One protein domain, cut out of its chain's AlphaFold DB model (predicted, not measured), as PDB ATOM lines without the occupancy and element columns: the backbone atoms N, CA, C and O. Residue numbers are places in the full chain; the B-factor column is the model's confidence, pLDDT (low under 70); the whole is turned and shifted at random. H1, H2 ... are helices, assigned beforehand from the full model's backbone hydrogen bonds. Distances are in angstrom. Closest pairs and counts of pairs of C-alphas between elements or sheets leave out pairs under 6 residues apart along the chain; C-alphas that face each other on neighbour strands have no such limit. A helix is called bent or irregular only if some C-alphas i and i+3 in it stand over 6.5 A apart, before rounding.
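AT A GLANCE: This is residues 2 to 63 of the 63 residues of an uncharacterized protein of Phycisphaerae bacterium SM23_30 (UniProt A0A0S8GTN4). Two helices, H1 then H2, make a V with its corner at their link, and a long looping stretch, residues 34 to 63, runs on from the far end of H2 as the other part of a flat, loose model. The printed part has 62 residues with two named helices, H1 and H2, and no named strand; the class is all helix, though the helices hold 25 of the 62 residues. The radius of gyration of the C-alphas is 13.4 A, and the spans are 37 by 31 by 10 A.

IN THESE COORDINATES: H1, residues 8 to 21, starts at C-alpha (46.809, -42.578, -5.182) and is 21.5 A long. It is only just irregular: C-alphas 9 and 12 are 7.0 A apart. H2, residues 23 to 33, is 15.0 A long and ends at C-alpha (48.040, -27.201, -11.181).

HOW THE PARTS SIT: Residues 8 to 13 of H1 stand free. H1 touches H2 with residues 14 to 18 alone; the closest C-alphas, of Ile 18 and Trp 26, are 6.0 A apart. Their steep tilt is 49 degrees, opposite ways. In H2 every O i to N i+4 pair is within hydrogen-bond range, in H1 8 of 10.

THE WHOLE: The C-alphas farthest apart, of Lys 19 and Gly 53, are 36.9 A apart. The link H1 to H2 is tight. The printed part has no cut, and no printed residue is under 70 in pLDDT.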
ATOM      1  N   ASN A   2      40.310 -50.246  -6.577       72.38
ATOM      2  CA  ASN A   2      39.135 -49.811  -5.785       72.38
ATOM      3  C   ASN A   2      39.515 -48.703  -4.791       72.38
ATOM      4  O   ASN A   2      39.027 -48.650  -3.663       72.38
ATOM      5  N   ASP A   3      40.470 -47.874  -5.195       83.44
ATOM      6  CA  ASP A   3      41.057 -46.869  -4.337       83.44
ATOM      7  C   ASP A   3      40.227 -45.600  -4.423       83.44
ATOM      8  O   ASP A   3      40.000 -45.062  -5.507       83.44
ATOM      9  N   LYS A   4      39.738 -45.154  -3.272       88.25
ATOM     10  CA  LYS A   4      38.889 -43.975  -3.191       88.25
ATOM     11  C   LYS A   4      39.702 -42.682  -3.176       88.25
ATOM     12  O   LYS A   4      39.127 -41.622  -3.396       88.25
ATOM     13  N   TRP A   5      41.006 -42.740  -2.900       89.81
ATOM     14  CA  TRP A   5      41.838 -41.562  -2.689       89.81
ATOM     15  C   TRP A   5      42.344 -41.007  -4.026       89.81
ATOM     16  O   TRP A   5      43.173 -41.641  -4.683       89.81
ATOM     17  N   PRO A   6      41.921 -39.792  -4.433       88.50
ATOM     18  CA  PRO A   6      42.261 -39.247  -5.750       88.50
ATOM     19  C   PRO A   6      43.767 -39.145  -6.021       88.50
ATOM     20  O   PRO A   6      44.202 -39.272  -7.165       88.50
ATOM     21  N   HIS A   7      44.577 -38.944  -4.979       90.38
ATOM     22  CA  HIS A   7      46.022 -38.792  -5.113       90.38
ATOM     23  C   HIS A   7      46.757 -40.120  -5.359       90.38
ATOM     24  O   HIS A   7      47.817 -40.108  -5.990       90.38
ATOM     25  N   HIS A   8      46.188 -41.266  -4.966       91.44
ATOM     26  CA  HIS A   8      46.809 -42.578  -5.182       91.44
ATOM     27  C   HIS A   8      46.874 -42.955  -6.671       91.44
ATOM     28  O   HIS A   8      47.821 -43.602  -7.111       91.44
ATOM     29  N   GLY A   9      45.926 -42.474  -7.479       90.44
ATOM     30  CA  GLY A   9      45.906 -42.701  -8.927       90.44
ATOM     31  C   GLY A   9      46.873 -41.827  -9.733       90.44
ATOM     32  O   GLY A   9      46.903 -41.930 -10.957       90.44
ATOM     33  N   THR A  10      47.648 -40.940  -9.098       93.00
ATOM     34  CA  THR A  10      48.451 -39.940  -9.828       93.00
ATOM     35  C   THR A  10      49.835 -40.431 -10.245       93.00
ATOM     36  O   THR A  10      50.425 -39.867 -11.164       93.00
ATOM     37  N   MET A  11      50.357 -41.491  -9.620       94.38
ATOM     38  CA  MET A  11      51.726 -41.959  -9.861       94.38
ATOM     39  C   MET A  11      51.949 -42.394 -11.316       94.38
ATOM     40  O   MET A  11      52.831 -41.864 -11.989       94.38
ATOM     41  N   GLU A  12      51.150 -43.337 -11.818       95.56
ATOM     42  CA  GLU A  12      51.293 -43.869 -13.178       95.56
ATOM     43  C   GLU A  12      51.148 -42.794 -14.277       95.56
ATOM     44  O   GLU A  12      52.043 -42.706 -15.127       95.56
ATOM     45  N   PRO A  13      50.114 -41.924 -14.281       95.94
ATOM     46  CA  PRO A  13      50.017 -40.865 -15.283       95.94
ATOM     47  C   PRO A  13      51.148 -39.835 -15.169       95.94
ATOM     48  O   PRO A  13      51.633 -39.376 -16.204       95.94
ATOM     49  N   ASN A  14      51.628 -39.517 -13.959       97.44
ATOM     50  CA  ASN A  14      52.790 -38.643 -13.777       97.44
ATOM     51  C   ASN A  14      54.051 -39.256 -14.396       97.44
ATOM     52  O   ASN A  14      54.719 -38.603 -15.195       97.44
ATOM     53  N   LEU A  15      54.343 -40.526 -14.100       98.19
ATOM     54  CA  LEU A  15      55.494 -41.231 -14.670       98.19
ATOM     55  C   LEU A  15      55.397 -41.339 -16.196       98.19
ATOM     56  O   LEU A  15      56.381 -41.094 -16.895       98.19
ATOM     57  N   LYS A  16      54.208 -41.636 -16.731       98.44
ATOM     58  CA  LYS A  16      53.958 -41.671 -18.178       98.44
ATOM     59  C   LYS A  16      54.183 -40.302 -18.823       98.44
ATOM     60  O   LYS A  16      54.810 -40.221 -19.878       98.44
ATOM     61  N   TYR A  17      53.708 -39.227 -18.197       98.50
ATOM     62  CA  TYR A  17      53.922 -37.872 -18.696       98.50
ATOM     63  C   TYR A  17      55.408 -37.502 -18.680       98.50
ATOM     64  O   TYR A  17      55.910 -37.025 -19.697       98.50
ATOM     65  N   ILE A  18      56.113 -37.761 -17.573       98.69
ATOM     66  CA  ILE A  18      57.555 -37.505 -17.432       98.69
ATOM     67  C   ILE A  18      58.340 -38.270 -18.501       98.69
ATOM     68  O   ILE A  18      59.190 -37.680 -19.161       98.69
ATOM     69  N   LYS A  19      58.019 -39.550 -18.730       98.56
ATOM     70  CA  LYS A  19      58.653 -40.371 -19.772       98.56
ATOM     71  C   LYS A  19      58.493 -39.766 -21.170       98.56
ATOM     72  O   LYS A  19      59.433 -39.802 -21.954       98.56
ATOM     73  N   ASN A  20      57.319 -39.215 -21.477       98.62
ATOM     74  CA  ASN A  20      56.998 -38.724 -22.819       98.62
ATOM     75  C   ASN A  20      57.417 -37.264 -23.063       98.62
ATOM     76  O   ASN A  20      57.624 -36.877 -24.209       98.62
ATOM     77  N   ASN A  21      57.501 -36.444 -22.013       98.25
ATOM     78  CA  ASN A  21      57.650 -34.987 -22.132       98.25
ATOM     79  C   ASN A  21      58.868 -34.422 -21.386       98.25
ATOM     80  O   ASN A  21      59.230 -33.266 -21.604       98.25
ATOM     81  N   GLY A  22      59.491 -35.213 -20.515       98.50
ATOM     82  CA  GLY A  22      60.566 -34.783 -19.631       98.50
ATOM     83  C   GLY A  22      60.071 -34.198 -18.306       98.50
ATOM     84  O   GLY A  22      58.940 -33.724 -18.172       98.50
ATOM     85  N   VAL A  23      60.957 -34.221 -17.310       98.50
ATOM     86  CA  VAL A  23      60.656 -33.793 -15.935       98.50
ATOM     87  C   VAL A  23      60.349 -32.299 -15.829       98.50
ATOM     88  O   VAL A  23      59.454 -31.925 -15.080       98.50
ATOM     89  N   GLN A  24      61.021 -31.444 -16.608       98.62
ATOM     90  CA  GLN A  24      60.828 -29.994 -16.505       98.62
ATOM     91  C   GLN A  24      59.406 -29.585 -16.899       98.62
ATOM     92  O   GLN A  24      58.733 -28.890 -16.145       98.62
ATOM     93  N   LYS A  25      58.902 -30.109 -18.023       98.56
ATOM     94  CA  LYS A  25      57.517 -29.861 -18.451       98.56
ATOM     95  C   LYS A  25      56.503 -30.363 -17.426       98.56
ATOM     96  O   LYS A  25      55.461 -29.743 -17.231       98.56
ATOM     97  N   TRP A  26      56.803 -31.482 -16.767       98.62
ATOM     98  CA  TRP A  26      55.962 -31.993 -15.692       98.62
ATOM     99  C   TRP A  26      55.960 -31.053 -14.481       98.62
ATOM    100  O   TRP A  26      54.885 -30.731 -13.983       98.62
ATOM    101  N   LEU A  27      57.125 -30.557 -14.047       98.44
ATOM    102  CA  LEU A  27      57.234 -29.591 -12.948       98.44
ATOM    103  C   LEU A  27      56.480 -28.293 -13.249       98.44
ATOM    104  O   LEU A  27      55.749 -27.807 -12.388       98.44
ATOM    105  N   ASP A  28      56.585 -27.773 -14.473       98.31
ATOM    106  CA  ASP A  28      55.860 -26.569 -14.891       98.31
ATOM    107  C   ASP A  28      54.339 -26.794 -14.836       98.31
ATOM    108  O   ASP A  28      53.591 -25.960 -14.316       98.31
ATOM    109  N   ALA A  29      53.868 -27.957 -15.302       97.62
ATOM    110  CA  ALA A  29      52.461 -28.343 -15.213       97.62
ATOM    111  C   ALA A  29      51.994 -28.504 -13.757       97.62
ATOM    112  O   ALA A  29      50.918 -28.018 -13.402       97.62
ATOM    113  N   GLN A  30      52.805 -29.124 -12.892       97.50
ATOM    114  CA  GLN A  30      52.507 -29.247 -11.464       97.50
ATOM    115  C   GLN A  30      52.452 -27.876 -10.787       97.50
ATOM    116  O   GLN A  30      51.514 -27.611 -10.041       97.50
ATOM    117  N   GLN A  31      53.379 -26.965 -11.083       97.69
ATOM    118  CA  GLN A  31      53.344 -25.608 -10.539       97.69
ATOM    119  C   GLN A  31      52.040 -24.902 -10.922       97.69
ATOM    120  O   GLN A  31      51.404 -24.279 -10.073       97.69
ATOM    121  N   GLN A  32      51.593 -25.026 -12.173       96.19
ATOM    122  CA  GLN A  32      50.326 -24.440 -12.607       96.19
ATOM    123  C   GLN A  32      49.109 -25.100 -11.952       96.19
ATOM    124  O   GLN A  32      48.157 -24.393 -11.609       96.19
ATOM    125  N   GLN A  33      49.114 -26.427 -11.805       95.44
ATOM    126  CA  GLN A  33      48.040 -27.201 -11.181       95.44
ATOM    127  C   GLN A  33      47.901 -26.871  -9.690       95.44
ATOM    128  O   GLN A  33      46.792 -26.652  -9.209       95.44
ATOM    129  N   TRP A  34      49.026 -26.776  -8.982       96.56
ATOM    130  CA  TRP A  34      49.103 -26.559  -7.539       96.56
ATOM    131  C   TRP A  34      49.267 -25.083  -7.157       96.56
ATOM    132  O   TRP A  34      49.784 -24.773  -6.086       96.56
ATOM    133  N   SER A  35      48.780 -24.168  -8.002       97.50
ATOM    134  CA  SER A  35      48.717 -22.734  -7.706       97.50
ATOM    135  C   SER A  35      47.294 -22.197  -7.817       97.50
ATOM    136  O   SER A  35      46.575 -22.454  -8.787       97.50
ATOM    137  N   CYS A  36      46.898 -21.374  -6.848       97.56
ATOM    138  CA  CYS A  36      45.642 -20.641  -6.890       97.56
ATOM    139  C   CYS A  36      45.609 -19.716  -8.111       97.56
ATOM    140  O   CYS A  36      46.452 -18.835  -8.261       97.56
ATOM    141  N   LYS A  37      44.569 -19.834  -8.941       95.62
ATOM    142  CA  LYS A  37      44.376 -18.981 -10.129       95.62
ATOM    143  C   LYS A  37      44.024 -17.521  -9.809       95.62
ATOM    144  O   LYS A  37      43.770 -16.747 -10.719       95.62
ATOM    145  N   GLY A  38      43.886 -17.171  -8.528       95.88
ATOM    146  CA  GLY A  38      43.571 -15.812  -8.078       95.88
ATOM    147  C   GLY A  38      44.800 -15.061  -7.590       95.88
ATOM    148  O   GLY A  38      45.051 -13.950  -8.033       95.88
ATOM    149  N   CYS A  39      45.571 -15.675  -6.691       97.19
ATOM    150  CA  CYS A  39      46.706 -15.026  -6.029       97.19
ATOM    151  C   CYS A  39      48.058 -15.716  -6.272       97.19
ATOM    152  O   CYS A  39      49.070 -15.253  -5.760       97.19
ATOM    153  N   GLY A  40      48.091 -16.849  -6.981       96.94
ATOM    154  CA  GLY A  40      49.316 -17.616  -7.226       96.94
ATOM    155  C   GLY A  40      49.839 -18.419  -6.030       96.94
ATOM    156  O   GLY A  40      50.834 -19.124  -6.172       96.94
ATOM    157  N   ALA A  41      49.185 -18.364  -4.863       97.50
ATOM    158  CA  ALA A  41      49.601 -19.141  -3.698       97.50
ATOM    159  C   ALA A  41      49.580 -20.648  -3.989       97.50
ATOM    160  O   ALA A  41      48.672 -21.138  -4.668       97.50
ATOM    161  N   LYS A  42      50.547 -21.380  -3.422       97.38
ATOM    162  CA  LYS A  42      50.561 -22.846  -3.465       97.38
ATOM    163  C   LYS A  42      49.303 -23.398  -2.796       97.38
ATOM    164  O   LYS A  42      48.878 -22.888  -1.759       97.38
ATOM    165  N   ILE A  43      48.731 -24.436  -3.392       96.62
ATOM    166  CA  ILE A  43      47.583 -25.166  -2.848       96.62
ATOM    167  C   ILE A  43      47.946 -26.636  -2.644       96.62
ATOM    168  O   ILE A  43      48.883 -27.138  -3.263       96.62
ATOM    169  N   ILE A  44      47.209 -27.317  -1.771       95.19
ATOM    170  CA  ILE A  44      47.397 -28.740  -1.463       95.19
ATOM    171  C   ILE A  44      46.100 -29.525  -1.662       95.19
ATOM    172  O   ILE A  44      45.021 -28.953  -1.833       95.19
ATOM    173  N   TRP A  45      46.205 -30.853  -1.635       95.25
ATOM    174  CA  TRP A  45      45.049 -31.742  -1.665       95.25
ATOM    175  C   TRP A  45      44.016 -31.365  -0.601       95.25
ATOM    176  O   TRP A  45      44.367 -30.986   0.516       95.25
ATOM    177  N   TYR A  46      42.737 -31.494  -0.961       94.75
ATOM    178  CA  TYR A  46      41.582 -31.283  -0.076       94.75
ATOM    179  C   TYR A  46      41.429 -29.861   0.497       94.75
ATOM    180  O   TYR A  46      40.484 -29.587   1.237       94.75
ATOM    181  N   GLN A  47      42.309 -28.922   0.136       95.56
ATOM    182  CA  GLN A  47      42.219 -27.538   0.578       95.56
ATOM    183  C   GLN A  47      41.043 -26.836  -0.102       95.56
ATOM    184  O   GLN A  47      41.121 -26.481  -1.273       95.56
ATOM    185  N   LYS A  48      39.967 -26.580   0.648       96.56
ATOM    186  CA  LYS A  48      38.750 -25.943   0.117       96.56
ATOM    187  C   LYS A  48      38.876 -24.430  -0.070       96.56
ATOM    188  O   LYS A  48      38.218 -23.876  -0.943       96.56
ATOM    189  N   ASN A  49      39.733 -23.767   0.710       97.25
ATOM    190  CA  ASN A  49      39.892 -22.311   0.688       97.25
ATOM    191  C   ASN A  49      41.363 -21.907   0.573       97.25
ATOM    192  O   ASN A  49      42.227 -22.404   1.297       97.25
ATOM    193  N   CYS A  50      41.646 -20.976  -0.330       97.81
ATOM    194  CA  CYS A  50      42.950 -20.344  -0.472       97.81
ATOM    195  C   CYS A  50      43.155 -19.276   0.623       97.81
ATOM    196  O   CYS A  50      42.178 -18.618   0.986       97.81
ATOM    197  N   PRO A  51      44.395 -18.996   1.080       96.00
ATOM    198  CA  PRO A  51      44.663 -17.889   2.006       96.00
ATOM    199  C   PRO A  51      44.188 -16.513   1.521       96.00
ATOM    200  O   PRO A  51      43.942 -15.630   2.331       96.00
ATOM    201  N   CYS A  52      44.007 -16.322   0.209       97.38
ATOM    202  CA  CYS A  52      43.434 -15.092  -0.345       97.38
ATOM    203  C   CYS A  52      41.894 -15.025  -0.283       97.38
ATOM    204  O   CYS A  52      41.305 -14.146  -0.903       97.38
ATOM    205  N   GLY A  53      41.228 -15.989   0.361       96.88
ATOM    206  CA  GLY A  53      39.769 -16.038   0.503       96.88
ATOM    207  C   GLY A  53      39.010 -16.669  -0.669       96.88
ATOM    208  O   GLY A  53      37.792 -16.791  -0.609       96.88
ATOM    209  N   ARG A  54      39.692 -17.105  -1.737       96.94
ATOM    210  CA  ARG A  54      39.041 -17.792  -2.867       96.94
ATOM    211  C   ARG A  54      38.736 -19.253  -2.519       96.94
ATOM    212  O   ARG A  54      39.619 -19.965  -2.039       96.94
ATOM    213  N   GLN A  55      37.537 -19.714  -2.867       97.44
ATOM    214  CA  GLN A  55      37.190 -21.134  -2.838       97.44
ATOM    215  C   GLN A  55      37.919 -21.892  -3.959       97.44
ATOM    216  O   GLN A  55      37.975 -21.442  -5.106       97.44
ATOM    217  N   LEU A  56      38.510 -23.030  -3.617       96.31
ATOM    218  CA  LEU A  56      39.291 -23.871  -4.516       96.31
ATOM    219  C   LEU A  56      38.450 -25.063  -4.999       96.31
ATOM    220  O   LEU A  56      37.608 -25.554  -4.241       96.31
ATOM    221  N   PRO A  57      38.691 -25.575  -6.222       92.06
ATOM    222  CA  PRO A  57      38.060 -26.794  -6.728       92.06
ATOM    223  C   PRO A  57      38.704 -28.031  -6.081       92.06
ATOM    224  O   PRO A  57      39.391 -28.815  -6.732       92.06
ATOM    225  N   ALA A  58      38.559 -28.155  -4.765       90.75
ATOM    226  CA  ALA A  58      39.146 -29.235  -3.994       90.75
ATOM    227  C   ALA A  58      38.444 -30.565  -4.283       90.75
ATOM    228  O   ALA A  58      37.225 -30.618  -4.432       90.75
ATOM    229  N   TRP A  59      39.215 -31.650  -4.285       89.38
ATOM    230  CA  TRP A  59      38.645 -32.985  -4.155       89.38
ATOM    231  C   TRP A  59      38.005 -33.156  -2.777       89.38
ATOM    232  O   TRP A  59      38.469 -32.574  -1.794       89.38
ATOM    233  N   GLU A  60      36.975 -33.991  -2.700       89.31
ATOM    234  CA  GLU A  60      36.413 -34.411  -1.421       89.31
ATOM    235  C   GLU A  60      37.285 -35.491  -0.774       89.31
ATOM    236  O   GLU A  60      37.914 -36.304  -1.460       89.31
ATOM    237  N   VAL A  61      37.337 -35.475   0.558       86.50
ATOM    238  CA  VAL A  61      38.003 -36.524   1.332       86.50
ATOM    239  C   VAL A  61      37.074 -37.737   1.339       86.50
ATOM    240  O   VAL A  61      35.934 -37.608   1.794       86.50
ATOM    241  N   PRO A  62      37.508 -38.899   0.827       85.75
ATOM    242  CA  PRO A  62      36.676 -40.090   0.854       85.75
ATOM    243  C   PRO A  62      36.399 -40.558   2.284       85.75
ATOM    244  O   PRO A  62      37.285 -40.488   3.137       85.75
ATOM    245  N   VAL A  63      35.187 -41.074   2.507       80.56
ATOM    246  CA  VAL A  63      34.763 -41.749   3.748       80.56
ATOM    247  C   VAL A  63      34.803 -43.270   3.627       80.56
ATOM    248  O   VAL A  63      34.606 -43.819   2.504       80.56
TER     249      VAL A  63